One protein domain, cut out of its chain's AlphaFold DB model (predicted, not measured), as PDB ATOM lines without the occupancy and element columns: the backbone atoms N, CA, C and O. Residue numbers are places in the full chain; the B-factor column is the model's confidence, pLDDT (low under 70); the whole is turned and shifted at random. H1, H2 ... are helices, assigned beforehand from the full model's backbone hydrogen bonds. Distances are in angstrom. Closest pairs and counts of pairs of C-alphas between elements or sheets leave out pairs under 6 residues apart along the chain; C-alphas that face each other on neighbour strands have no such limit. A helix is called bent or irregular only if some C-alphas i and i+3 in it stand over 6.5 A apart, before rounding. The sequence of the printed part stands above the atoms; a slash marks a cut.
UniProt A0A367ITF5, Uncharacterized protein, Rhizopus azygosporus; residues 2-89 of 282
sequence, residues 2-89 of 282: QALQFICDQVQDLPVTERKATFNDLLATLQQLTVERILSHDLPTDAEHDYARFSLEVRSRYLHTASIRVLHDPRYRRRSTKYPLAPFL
ATOM      1  N   GLN A   2     340.206 451.770 333.635       76.44
ATOM      2  CA  GLN A   2     340.291 451.332 335.044       76.44
ATOM      3  C   GLN A   2     341.136 452.247 335.951       76.44
ATOM      4  O   GLN A   2     340.865 452.311 337.139       76.44
ATOM      5  N   ALA A   3     342.102 453.002 335.416       86.00
ATOM      6  CA  ALA A   3     343.100 453.700 336.238       86.00
ATOM      7  C   ALA A   3     342.538 454.813 337.146       86.00
ATOM      8  O   ALA A   3     342.796 454.800 338.343       86.00
ATOM      9  N   LEU A   4     341.752 455.764 336.618       90.50
ATOM     10  CA  LEU A   4     341.191 456.840 337.453       90.50
ATOM     11  C   LEU A   4     340.216 456.290 338.502       90.50
ATOM     12  O   LEU A   4     340.211 456.761 339.635       90.50
ATOM     13  N   GLN A   5     339.412 455.291 338.126       90.31
ATOM     14  CA  GLN A   5     338.500 454.630 339.056       90.31
ATOM     15  C   GLN A   5     339.280 453.890 340.144       90.31
ATOM     16  O   GLN A   5     339.004 454.095 341.314       90.31
ATOM     17  N   PHE A   6     340.314 453.139 339.765       92.06
ATOM     18  CA  PHE A   6     341.215 452.465 340.690       92.06
ATOM     19  C   PHE A   6     341.839 453.444 341.691       92.06
ATOM     20  O   PHE A   6     341.801 453.189 342.888       92.06
ATOM     21  N   ILE A   7     342.337 454.599 341.233       94.25
ATOM     22  CA  ILE A   7     342.840 455.655 342.126       94.25
ATOM     23  C   ILE A   7     341.742 456.119 343.092       94.25
ATOM     24  O   ILE A   7     341.994 456.265 344.285       94.25
ATOM     25  N   CYS A   8     340.522 456.351 342.598       92.75
ATOM     26  CA  CYS A   8     339.405 456.769 343.445       92.75
ATOM     27  C   CYS A   8     339.050 455.709 344.495       92.75
ATOM     28  O   CYS A   8     338.811 456.077 345.641       92.75
ATOM     29  N   ASP A   9     339.037 454.431 344.121       92.69
ATOM     30  CA  ASP A   9     338.720 453.314 345.012       92.69
ATOM     31  C   ASP A   9     339.792 453.181 346.105       92.69
ATOM     32  O   ASP A   9     339.464 453.195 347.287       92.69
ATOM     33  N   GLN A  10     341.079 453.205 345.731       92.38
ATOM     34  CA  GLN A  10     342.198 453.189 346.688       92.38
ATOM     35  C   GLN A  10     342.128 454.354 347.684       92.38
ATOM     36  O   GLN A  10     342.401 454.193 348.868       92.38
ATOM     37  N   VAL A  11     341.738 455.544 347.218       93.25
ATOM     38  CA  VAL A  11     341.627 456.739 348.063       93.25
ATOM     39  C   VAL A  11     340.410 456.684 348.990       93.25
ATOM     40  O   VAL A  11     340.443 457.258 350.079       93.25
ATOM     41  N   GLN A  12     339.321 456.024 348.591       90.88
ATOM     42  CA  GLN A  12     338.117 455.925 349.420       90.88
ATOM     43  C   GLN A  12     338.349 455.113 350.697       90.88
ATOM     44  O   GLN A  12     337.779 455.465 351.735       90.88
ATOM     45  N   ASP A  13     339.231 454.118 350.643       89.81
ATOM     46  CA  ASP A  13     339.571 453.255 351.780       89.81
ATOM     47  C   ASP A  13     340.481 453.942 352.818       89.81
ATOM     48  O   ASP A  13     340.638 453.453 353.937       89.81
ATOM     49  N   LEU A  14     341.040 455.114 352.492       92.69
ATOM     50  CA  LEU A  14     341.946 455.857 353.371       92.69
ATOM     51  C   LEU A  14     341.214 456.778 354.366       92.69
ATOM     52  O   LEU A  14     340.088 457.235 354.101       92.69
ATOM     53  N   PRO A  15     341.863 457.147 355.491       93.50
ATOM     54  CA  PRO A  15     341.381 458.195 356.388       93.50
ATOM     55  C   PRO A  15     341.158 459.521 355.651       93.50
ATOM     56  O   PRO A  15     341.967 459.926 354.818       93.50
ATOM     57  N   VAL A  16     340.081 460.247 355.984       87.94
ATOM     58  CA  VAL A  16     339.673 461.505 355.308       87.94
ATOM     59  C   VAL A  16     340.801 462.544 355.236       87.94
ATOM     60  O   VAL A  16     340.873 463.304 354.269       87.94
ATOM     61  N   THR A  17     341.682 462.566 356.235       88.81
ATOM     62  CA  THR A  17     342.852 463.451 356.318       88.81
ATOM     63  C   THR A  17     343.889 463.192 355.227       88.81
ATOM     64  O   THR A  17     344.541 464.134 354.788       88.81
ATOM     65  N   GLU A  18     344.018 461.950 354.764       91.25
ATOM     66  CA  GLU A  18     345.046 461.516 353.809       91.25
ATOM     67  C   GLU A  18     344.535 461.518 352.366       91.25
ATOM     68  O   GLU A  18     345.301 461.770 351.436       91.25
ATOM     69  N   ARG A  19     343.219 461.340 352.174       90.75
ATOM     70  CA  ARG A  19     342.596 461.138 350.853       90.75
ATOM     71  C   ARG A  19     343.064 462.115 349.781       90.75
ATOM     72  O   ARG A  19     343.371 461.705 348.669       90.75
ATOM     73  N   LYS A  20     343.096 463.411 350.102       89.06
ATOM     74  CA  LYS A  20     343.433 464.452 349.121       89.06
ATOM     75  C   LYS A  20     344.896 464.407 348.702       89.06
ATOM     76  O   LYS A  20     345.174 464.546 347.517       89.06
ATOM     77  N   ALA A  21     345.804 464.227 349.660       89.50
ATOM     78  CA  ALA A  21     347.233 464.140 349.383       89.50
ATOM     79  C   ALA A  21     347.511 462.922 348.498       89.50
ATOM     80  O   ALA A  21     348.004 463.076 347.384       89.50
ATOM     81  N   THR A  22     347.030 461.748 348.914       92.12
ATOM     82  CA  THR A  22     347.218 460.505 348.162       92.12
ATOM     83  C   THR A  22     346.578 460.553 346.775       92.12
ATOM     84  O   THR A  22     347.165 460.075 345.809       92.12
ATOM     85  N   PHE A  23     345.397 461.161 346.632       92.62
ATOM     86  CA  PHE A  23     344.765 461.331 345.323       92.62
ATOM     87  C   PHE A  23     345.620 462.171 344.366       92.62
ATOM     88  O   PHE A  23     345.769 461.798 343.201       92.62
ATOM     89  N   ASN A  24     346.199 463.279 344.845       89.38
ATOM     90  CA  ASN A  24     347.087 464.106 344.029       89.38
ATOM     91  C   ASN A  24     348.361 463.339 343.651       89.38
ATOM     92  O   ASN A  24     348.747 463.367 342.487       89.38
ATOM     93  N   ASP A  25     348.976 462.628 344.601       91.69
ATOM     94  CA  ASP A  25     350.214 461.874 344.371       91.69
ATOM     95  C   ASP A  25     350.007 460.758 343.343       91.69
ATOM     96  O   ASP A  25     350.805 460.598 342.417       91.69
ATOM     97  N   LEU A  26     348.897 460.021 343.442       94.06
ATOM     98  CA  LEU A  26     348.555 458.965 342.492       94.06
ATOM     99  C   LEU A  26     348.230 459.527 341.102       94.06
ATOM    100  O   LEU A  26     348.625 458.933 340.097       94.06
ATOM    101  N   LEU A  27     347.549 460.677 341.015       91.88
ATOM    102  CA  LEU A  27     347.315 461.349 339.734       91.88
ATOM    103  C   LEU A  27     348.617 461.857 339.105       91.88
ATOM    104  O   LEU A  27     348.823 461.655 337.908       91.88
ATOM    105  N   ALA A  28     349.497 462.473 339.895       90.31
ATOM    106  CA  ALA A  28     350.802 462.936 339.438       90.31
ATOM    107  C   ALA A  28     351.660 461.760 338.947       90.31
ATOM    108  O   ALA A  28     352.193 461.811 337.839       90.31
ATOM    109  N   THR A  29     351.692 460.664 339.709       94.12
ATOM    110  CA  THR A  29     352.364 459.414 339.326       94.12
ATOM    111  C   THR A  29     351.811 458.871 338.010       94.12
ATOM    112  O   THR A  29     352.570 458.505 337.118       94.12
ATOM    113  N   LEU A  30     350.486 458.864 337.832       94.75
ATOM    114  CA  LEU A  30     349.865 458.399 336.595       94.75
ATOM    115  C   LEU A  30     350.272 459.256 335.385       94.75
ATOM    116  O   LEU A  30     350.530 458.717 334.305       94.75
ATOM    117  N   GLN A  31     350.333 460.580 335.554       93.06
ATOM    118  CA  GLN A  31     350.804 461.489 334.510       93.06
ATOM    119  C   GLN A  31     352.276 461.244 334.176       93.06
ATOM    120  O   GLN A  31     352.615 461.151 332.997       93.06
ATOM    121  N   GLN A  32     353.124 461.096 335.195       94.00
ATOM    122  CA  GLN A  32     354.548 460.829 335.030       94.00
ATOM    123  C   GLN A  32     354.792 459.508 334.292       94.00
ATOM    124  O   GLN A  32     355.450 459.517 333.256       94.00
ATOM    125  N   LEU A  33     354.182 458.405 334.737       95.44
ATOM    126  CA  LEU A  33     354.316 457.093 334.092       95.44
ATOM    127  C   LEU A  33     353.849 457.115 332.632       95.44
ATOM    128  O   LEU A  33     354.444 456.469 331.771       95.44
ATOM    129  N   THR A  34     352.788 457.869 332.338       95.75
ATOM    130  CA  THR A  34     352.304 458.037 330.961       95.75
ATOM    131  C   THR A  34     353.356 458.728 330.097       95.75
ATOM    132  O   THR A  34     353.658 458.255 329.006       95.75
ATOM    133  N   VAL A  35     353.947 459.822 330.585       94.31
ATOM    134  CA  VAL A  35     354.984 460.567 329.858       94.31
ATOM    135  C   VAL A  35     356.256 459.744 329.689       94.31
ATOM    136  O   VAL A  35     356.761 459.648 328.576       94.31
ATOM    137  N   GLU A  36     356.752 459.114 330.753       95.31
ATOM    138  CA  GLU A  36     357.930 458.238 330.695       95.31
ATOM    139  C   GLU A  36     357.739 457.143 329.647       95.31
ATOM    140  O   GLU A  36     358.636 456.858 328.852       95.31
ATOM    141  N   ARG A  37     356.528 456.581 329.571       95.62
ATOM    142  CA  ARG A  37     356.213 455.573 328.569       95.62
ATOM    143  C   ARG A  37     356.155 456.150 327.155       95.62
ATOM    144  O   ARG A  37     356.726 455.545 326.249       95.62
ATOM    145  N   ILE A  38     355.560 457.327 326.953       95.38
ATOM    146  CA  ILE A  38     355.587 458.030 325.657       95.38
ATOM    147  C   ILE A  38     357.019 458.307 325.189       95.38
ATOM    148  O   ILE A  38     357.289 458.175 323.997       95.38
ATOM    149  N   LEU A  39     357.929 458.644 326.104       93.75
ATOM    150  CA  LEU A  39     359.322 458.984 325.796       93.75
ATOM    151  C   LEU A  39     360.260 457.768 325.710       93.75
ATOM    152  O   LEU A  39     361.402 457.907 325.284       93.75
ATOM    153  N   SER A  40     359.794 456.570 326.071       94.19
ATOM    154  CA  SER A  40     360.609 455.347 326.046       94.19
ATOM    155  C   SER A  40     361.009 454.912 324.626       94.19
ATOM    156  O   SER A  40     360.255 455.084 323.667       94.19
ATOM    157  N   HIS A  41     362.194 454.320 324.451       91.06
ATOM    158  CA  HIS A  41     362.662 453.867 323.129       91.06
ATOM    159  C   HIS A  41     361.924 452.623 322.611       91.06
ATOM    160  O   HIS A  41     361.854 452.413 321.405       91.06
ATOM    161  N   ASP A  42     361.368 451.812 323.508       93.06
ATOM    162  CA  ASP A  42     360.728 450.523 323.224       93.06
ATOM    163  C   ASP A  42     359.198 450.619 323.102       93.06
ATOM    164  O   ASP A  42     358.511 449.594 323.055       93.06
ATOM    165  N   LEU A  43     358.635 451.832 323.083       92.75
ATOM    166  CA  LEU A  43     357.203 451.987 322.857       92.75
ATOM    167  C   LEU A  43     356.843 451.445 321.464       92.75
ATOM    168  O   LEU A  43     357.456 451.858 320.475       92.75
ATOM    169  N   PRO A  44     355.828 450.572 321.359       90.56
ATOM    170  CA  PRO A  44     355.314 450.153 320.065       90.56
ATOM    171  C   PRO A  44     354.844 451.352 319.236       90.56
ATOM    172  O   PRO A  44     354.286 452.308 319.775       90.56
ATOM    173  N   THR A  45     355.031 451.277 317.920       84.75
ATOM    174  CA  THR A  45     354.476 452.249 316.969       84.75
ATOM    175  C   THR A  45     352.963 452.387 317.159       84.75
ATOM    176  O   THR A  45     352.289 451.394 317.434       84.75
ATOM    177  N   ASP A  46     352.440 453.606 317.015       86.75
ATOM    178  CA  ASP A  46     351.029 453.993 317.175       86.75
ATOM    179  C   ASP A  46     350.476 453.939 318.607       86.75
ATOM    180  O   ASP A  46     349.368 454.429 318.857       86.75
ATOM    181  N   ALA A  47     351.223 453.401 319.578       91.62
ATOM    182  CA  ALA A  47     350.762 453.337 320.963       91.62
ATOM    183  C   ALA A  47     350.565 454.735 321.574       91.62
ATOM    184  O   ALA A  47     349.762 454.901 322.492       91.62
ATOM    185  N   GLU A  48     351.234 455.768 321.055       93.06
ATOM    186  CA  GLU A  48     351.039 457.157 321.467       93.06
ATOM    187  C   GLU A  48     349.592 457.639 321.314       93.06
ATOM    188  O   GLU A  48     349.123 458.450 322.116       93.06
ATOM    189  N   HIS A  49     348.850 457.101 320.343       91.62
ATOM    190  CA  HIS A  49     347.432 457.395 320.161       91.62
ATOM    191  C   HIS A  49     346.574 456.764 321.261       91.62
ATOM    192  O   HIS A  49     345.609 457.371 321.727       91.62
ATOM    193  N   ASP A  50     346.930 455.562 321.716       93.00
ATOM    194  CA  ASP A  50     346.233 454.900 322.818       93.00
ATOM    195  C   ASP A  50     346.495 455.612 324.147       93.00
ATOM    196  O   ASP A  50     345.562 455.814 324.928       93.00
ATOM    197  N   TYR A  51     347.727 456.077 324.372       94.81
ATOM    198  CA  TYR A  51     348.069 456.916 325.522       94.81
ATOM    199  C   TYR A  51     347.377 458.282 325.470       94.81
ATOM    200  O   TYR A  51     346.840 458.719 326.485       94.81
ATOM    201  N   ALA A  52     347.301 458.934 324.306       93.25
ATOM    202  CA  ALA A  52     346.559 460.187 324.160       93.25
ATOM    203  C   ALA A  52     345.067 459.989 324.466       93.25
ATOM    204  O   ALA A  52     344.492 460.729 325.266       93.25
ATOM    205  N   ARG A  53     344.451 458.936 323.912       91.94
ATOM    206  CA  ARG A  53     343.055 458.571 324.198       91.94
ATOM    207  C   ARG A  53     342.846 458.286 325.681       91.94
ATOM    208  O   ARG A  53     341.861 458.738 326.259       91.94
ATOM    209  N   PHE A  54     343.772 457.564 326.307       93.44
ATOM    210  CA  PHE A  54     343.760 457.308 327.742       93.44
ATOM    211  C   PHE A  54     343.783 458.615 328.551       93.44
ATOM    212  O   PHE A  54     342.932 458.813 329.419       93.44
ATOM    213  N   SER A  55     344.701 459.528 328.236       93.44
ATOM    214  CA  SER A  55     344.835 460.829 328.896       93.44
ATOM    215  C   SER A  55     343.590 461.703 328.730       93.44
ATOM    216  O   SER A  55     343.107 462.280 329.708       93.44
ATOM    217  N   LEU A  56     343.029 461.764 327.518       89.88
ATOM    218  CA  LEU A  56     341.780 462.472 327.225       89.88
ATOM    219  C   LEU A  56     340.590 461.856 327.965       89.88
ATOM    220  O   LEU A  56     339.755 462.588 328.499       89.88
ATOM    221  N   GLU A  57     340.523 460.528 328.068       89.69
ATOM    222  CA  GLU A  57     339.470 459.843 328.816       89.69
ATOM    223  C   GLU A  57     339.557 460.151 330.320       89.69
ATOM    224  O   GLU A  57     338.547 460.501 330.939       89.69
ATOM    225  N   VAL A  58     340.754 460.066 330.914       91.50
ATOM    226  CA  VAL A  58     340.980 460.423 332.326       91.50
ATOM    227  C   VAL A  58     340.579 461.876 332.572       91.50
ATOM    228  O   VAL A  58     339.822 462.152 333.508       91.50
ATOM    229  N   ARG A  59     341.019 462.797 331.705       87.81
ATOM    230  CA  ARG A  59     340.662 464.217 331.786       87.81
ATOM    231  C   ARG A  59     339.150 464.416 331.681       87.81
ATOM    232  O   ARG A  59     338.567 465.101 332.517       87.81
ATOM    233  N   SER A  60     338.498 463.791 330.702       85.88
ATOM    234  CA  SER A  60     337.051 463.896 330.491       85.88
ATOM    235  C   SER A  60     336.266 463.412 331.711       85.88
ATOM    236  O   SER A  60     335.418 464.143 332.228       85.88
ATOM    237  N   ARG A  61     336.589 462.229 332.251       86.75
ATOM    238  CA  ARG A  61     335.925 461.691 333.451       86.75
ATOM    239  C   ARG A  61     336.110 462.592 334.665       86.75
ATOM    240  O   ARG A  61     335.142 462.861 335.375       86.75
ATOM    241  N   TYR A  62     337.327 463.081 334.890       86.94
ATOM    242  CA  TYR A  62     337.623 464.034 335.957       86.94
ATOM    243  C   TYR A  62     336.759 465.307 335.837       86.94
ATOM    244  O   TYR A  62     336.116 465.740 336.799       86.94
ATOM    245  N   LEU A  63     336.680 465.882 334.635       80.62
ATOM    246  CA  LEU A  63     335.915 467.101 334.363       80.62
ATOM    247  C   LEU A  63     334.398 466.911 334.497       80.62
ATOM    248  O   LEU A  63     333.707 467.818 334.962       80.62
ATOM    249  N   HIS A  64     333.871 465.727 334.191       83.19
ATOM    250  CA  HIS A  64     332.430 465.460 334.240       83.19
ATOM    251  C   HIS A  64     331.948 464.831 335.558       83.19
ATOM    252  O   HIS A  64     330.746 464.786 335.803       83.19
ATOM    253  N   THR A  65     332.853 464.443 336.465       85.88
ATOM    254  CA  THR A  65     332.486 463.759 337.719       85.88
ATOM    255  C   THR A  65     332.810 464.607 338.951       85.88
ATOM    256  O   THR A  65     333.960 464.707 339.383       85.88
ATOM    257  N   ALA A  66     331.791 465.229 339.552       84.19
ATOM    258  CA  ALA A  66     331.967 466.150 340.682       84.19
ATOM    259  C   ALA A  66     332.586 465.488 341.924       84.19
ATOM    260  O   ALA A  66     333.429 466.103 342.573       84.19
ATOM    261  N   SER A  67     332.218 464.238 342.224       86.38
ATOM    262  CA  SER A  67     332.763 463.484 343.362       86.38
ATOM    263  C   SER A  67     334.274 463.270 343.254       86.38
ATOM    264  O   SER A  67     334.967 463.399 344.258       86.38
ATOM    265  N   ILE A  68     334.800 463.052 342.044       87.62
ATOM    266  CA  ILE A  68     336.244 462.935 341.793       87.62
ATOM    267  C   ILE A  68     336.942 464.277 342.045       87.62
ATOM    268  O   ILE A  68     337.955 464.336 342.735       87.62
ATOM    269  N   ARG A  69     336.379 465.392 341.562       85.25
ATOM    270  CA  ARG A  69     336.994 466.724 341.740       85.25
ATOM    271  C   ARG A  69     337.094 467.167 343.198       85.25
ATOM    272  O   ARG A  69     337.952 467.983 343.523       85.25
ATOM    273  N   VAL A  70     336.221 466.668 344.072       83.69
ATOM    274  CA  VAL A  70     336.257 466.972 345.514       83.69
ATOM    275  C   VAL A  70     337.446 466.296 346.212       83.69
ATOM    276  O   VAL A  70     337.915 466.812 347.230       83.69
ATOM    277  N   LEU A  71     337.963 465.194 345.652       84.44
ATOM    278  CA  LEU A  71     339.169 464.518 346.141       84.44
ATOM    279  C   LEU A  71     340.447 465.305 345.830       84.44
ATOM    280  O   LEU A  71     341.446 465.134 346.518       84.44
ATOM    281  N   HIS A  72     340.421 466.197 344.842       80.31
ATOM    282  CA  HIS A  72     341.580 467.005 344.486       80.31
ATOM    283  C   HIS A  72     341.786 468.157 345.477       80.31
ATOM    284  O   HIS A  72     340.830 468.847 345.860       80.31
ATOM    285  N   ASP A  73     343.036 468.403 345.882       72.06
ATOM    286  CA  ASP A  73     343.316 469.462 346.858       72.06
ATOM    287  C   ASP A  73     342.945 470.848 346.275       72.06
ATOM    288  O   ASP A  73     343.364 471.197 345.162       72.06
ATOM    289  N   PRO A  74     342.143 471.658 347.003       67.06
ATOM    290  CA  PRO A  74     341.799 473.021 346.620       67.06
ATOM    291  C   PRO A  74     342.984 473.952 346.332       67.06
ATOM    292  O   PRO A  74     342.791 474.930 345.620       67.06
ATOM    293  N   ARG A  75     344.184 473.684 346.859       65.38
ATOM    294  CA  ARG A  75     345.400 474.474 346.599       65.38
ATOM    295  C   ARG A  75     345.838 474.425 345.134       65.38
ATOM    296  O   ARG A  75     346.468 475.364 344.665       65.38
ATOM    297  N   TYR A  76     345.440 473.386 344.401       59.22
ATOM    298  CA  TYR A  76     345.649 473.269 342.954       59.22
ATOM    299  C   TYR A  76     344.517 473.912 342.132       59.22
ATOM    300  O   TYR A  76     344.411 473.705 340.921       59.22
ATOM    301  N   ARG A  77     343.634 474.691 342.775       61.53
ATOM    302  CA  ARG A  77     342.711 475.605 342.092       61.53
ATOM    303  C   ARG A  77     343.458 476.893 341.765       61.53
ATOM    304  O   ARG A  77     344.170 477.434 342.611       61.53
ATOM    305  N   ARG A  78     343.248 477.444 340.568       56.41
ATOM    306  CA  ARG A  78     343.636 478.837 340.320       56.41
ATOM    307  C   ARG A  78     342.742 479.753 341.155       56.41
ATOM    308  O   ARG A  78     341.558 479.477 341.323       56.41
ATOM    309  N   ARG A  79     343.285 480.889 341.609       50.53
ATOM    310  CA  ARG A  79     342.512 481.930 342.324       50.53
ATOM    311  C   ARG A  79     341.292 482.420 341.523       50.53
ATOM    312  O   ARG A  79     340.332 482.881 342.127       50.53
ATOM    313  N   SER A  80     341.328 482.303 340.193       46.59
ATOM    314  CA  SER A  80     340.292 482.761 339.259       46.59
ATOM    315  C   SER A  80     339.319 481.677 338.779       46.59
ATOM    316  O   SER A  80     338.311 482.018 338.164       46.59
ATOM    317  N   THR A  81     339.558 480.387 339.054       52.38
ATOM    318  CA  THR A  81     338.668 479.298 338.616       52.38
ATOM    319  C   THR A  81     338.066 478.568 339.810       52.38
ATOM    320  O   THR A  81     338.758 478.127 340.725       52.38
ATOM    321  N   LYS A  82     336.745 478.354 339.783       54.16
ATOM    322  CA  LYS A  82     336.025 477.581 340.814       54.16
ATOM    323  C   LYS A  82     336.446 476.096 340.857       54.16
ATOM    324  O   LYS A  82     336.081 475.383 341.790       54.16
ATOM    325  N   TYR A  83     337.216 475.632 339.867       53.84
ATOM    326  CA  TYR A  83     337.571 474.230 339.648       53.84
ATOM    327  C   TYR A  83     339.097 473.999 339.671       53.84
ATOM    328  O   TYR A  83     339.842 474.886 339.239       53.84
ATOM    329  N   PRO A  84     339.560 472.844 340.196       60.25
ATOM    330  CA  PRO A  84     340.969 472.425 340.170       60.25
ATOM    331  C   PRO A  84     341.478 472.198 338.739       60.25
ATOM    332  O   PRO A  84     340.681 471.921 337.839       60.25
ATOM    333  N   LEU A  85     342.796 472.319 338.539       73.06
ATOM    334  CA  LEU A  85     343.440 472.012 337.258       73.06
ATOM    335  C   LEU A  85     343.202 470.543 336.891       73.06
ATOM    336  O   LEU A  85     343.460 469.646 337.689       73.06
ATOM    337  N   ALA A  86     342.683 470.306 335.688       79.62
ATOM    338  CA  ALA A  86     342.446 468.954 335.208       79.62
ATOM    339  C   ALA A  86     343.780 468.226 334.946       79.62
ATOM    340  O   ALA A  86     344.752 468.864 334.536       79.62
ATOM    341  N   PRO A  87     343.838 466.898 335.132       87.06
ATOM    342  CA  PRO A  87     345.025 466.131 334.784       87.06
ATOM    343  C   PRO A  87     345.244 466.122 333.265       87.06
ATOM    344  O   PRO A  87     344.321 466.310 332.467       87.06
ATOM    345  N   PHE A  88     346.486 465.852 332.871       89.31
ATOM    346  CA  PHE A  88     346.925 465.737 331.482       89.31
ATOM    347  C   PHE A  88     346.768 466.994 330.622       89.31
ATOM    348  O   PHE A  88     346.792 466.850 329.410       89.31
ATOM    349  N   LEU A  89     346.599 468.203 331.165       85.69
ATOM    350  CA  LEU A  89     346.514 469.420 330.337       85.69
ATOM    351  C   LEU A  89     347.785 469.636 329.491       85.69
ATOM    352  O   LEU A  89     348.872 469.317 329.974       85.69
TER     353      LEU A  89
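What this domain is: This is residues 2 to 89 of the 282 residues of an uncharacterized protein of Rhizopus azygosporus (UniProt A0A367ITF5). The long helix H2 and the helix H3 make a narrow V that is closed at the link between them, with H1 folded back along the first part of H2 and the short H4 across the V's open end. H1, H2 and H3 form an up-and-down bundle, each running against the one before it, and the last stretch, residues 72 to 89, loops away and comes back. The printed part has 88 residues with four named helices, H1 to H4 in order, and no named strand; the class is all helix. It is only just compact, close to loose, with a radius of gyration of the C-alphas of 14.0 A and spans of 41 by 31 by 19 A.

Where its parts are: H2, residues 16 to 39, is 35.5 A long, from C-alpha 16 at (339.673, 461.505, 355.308); it is irregular, with C-alphas 17 and 20 7.3 A apart. H3, residues 47 to 64, is 25.7 A long. H1, residues 2 to 12, is 15.2 A long and begins at C-alpha 2 at (340.291, 451.332, 335.044). H4, residues 66 to 71, ends at C-alpha 71 at (339.169, 464.518, 346.141).

How they stand to each other: H2 is the hub, touching the three other helices. Its residues 19 to 27 touch H1, closest C-alphas Val 11 and Arg 19 at 5.3 A, in a hairpin at a shallow tilt of 22 degrees. H2 and H3, also a hairpin, only just touch, with 3 pairs of C-alphas within 8 A, the closest Ile 38 and Glu 48 at 6.2 A. H4 only just touches H2, with 3 such pairs, the closest Lys 20 and Leu 71 at 5.2 A, about perpendicular at 83 degrees. H1 and H3 are close but not clearly touching. Every O i to N i+4 pair is within hydrogen-bond range in H1 and H3, against 18 of 20 in H2 and 1 of 2 in H4.

The domain as a whole: The C-alphas farthest apart, those of Thr 17 and Thr 45, are 42.5 A apart. Residues 40 to 46 stand free. The printed part has no cut. Residues 74 to 84 have a pLDDT under 70.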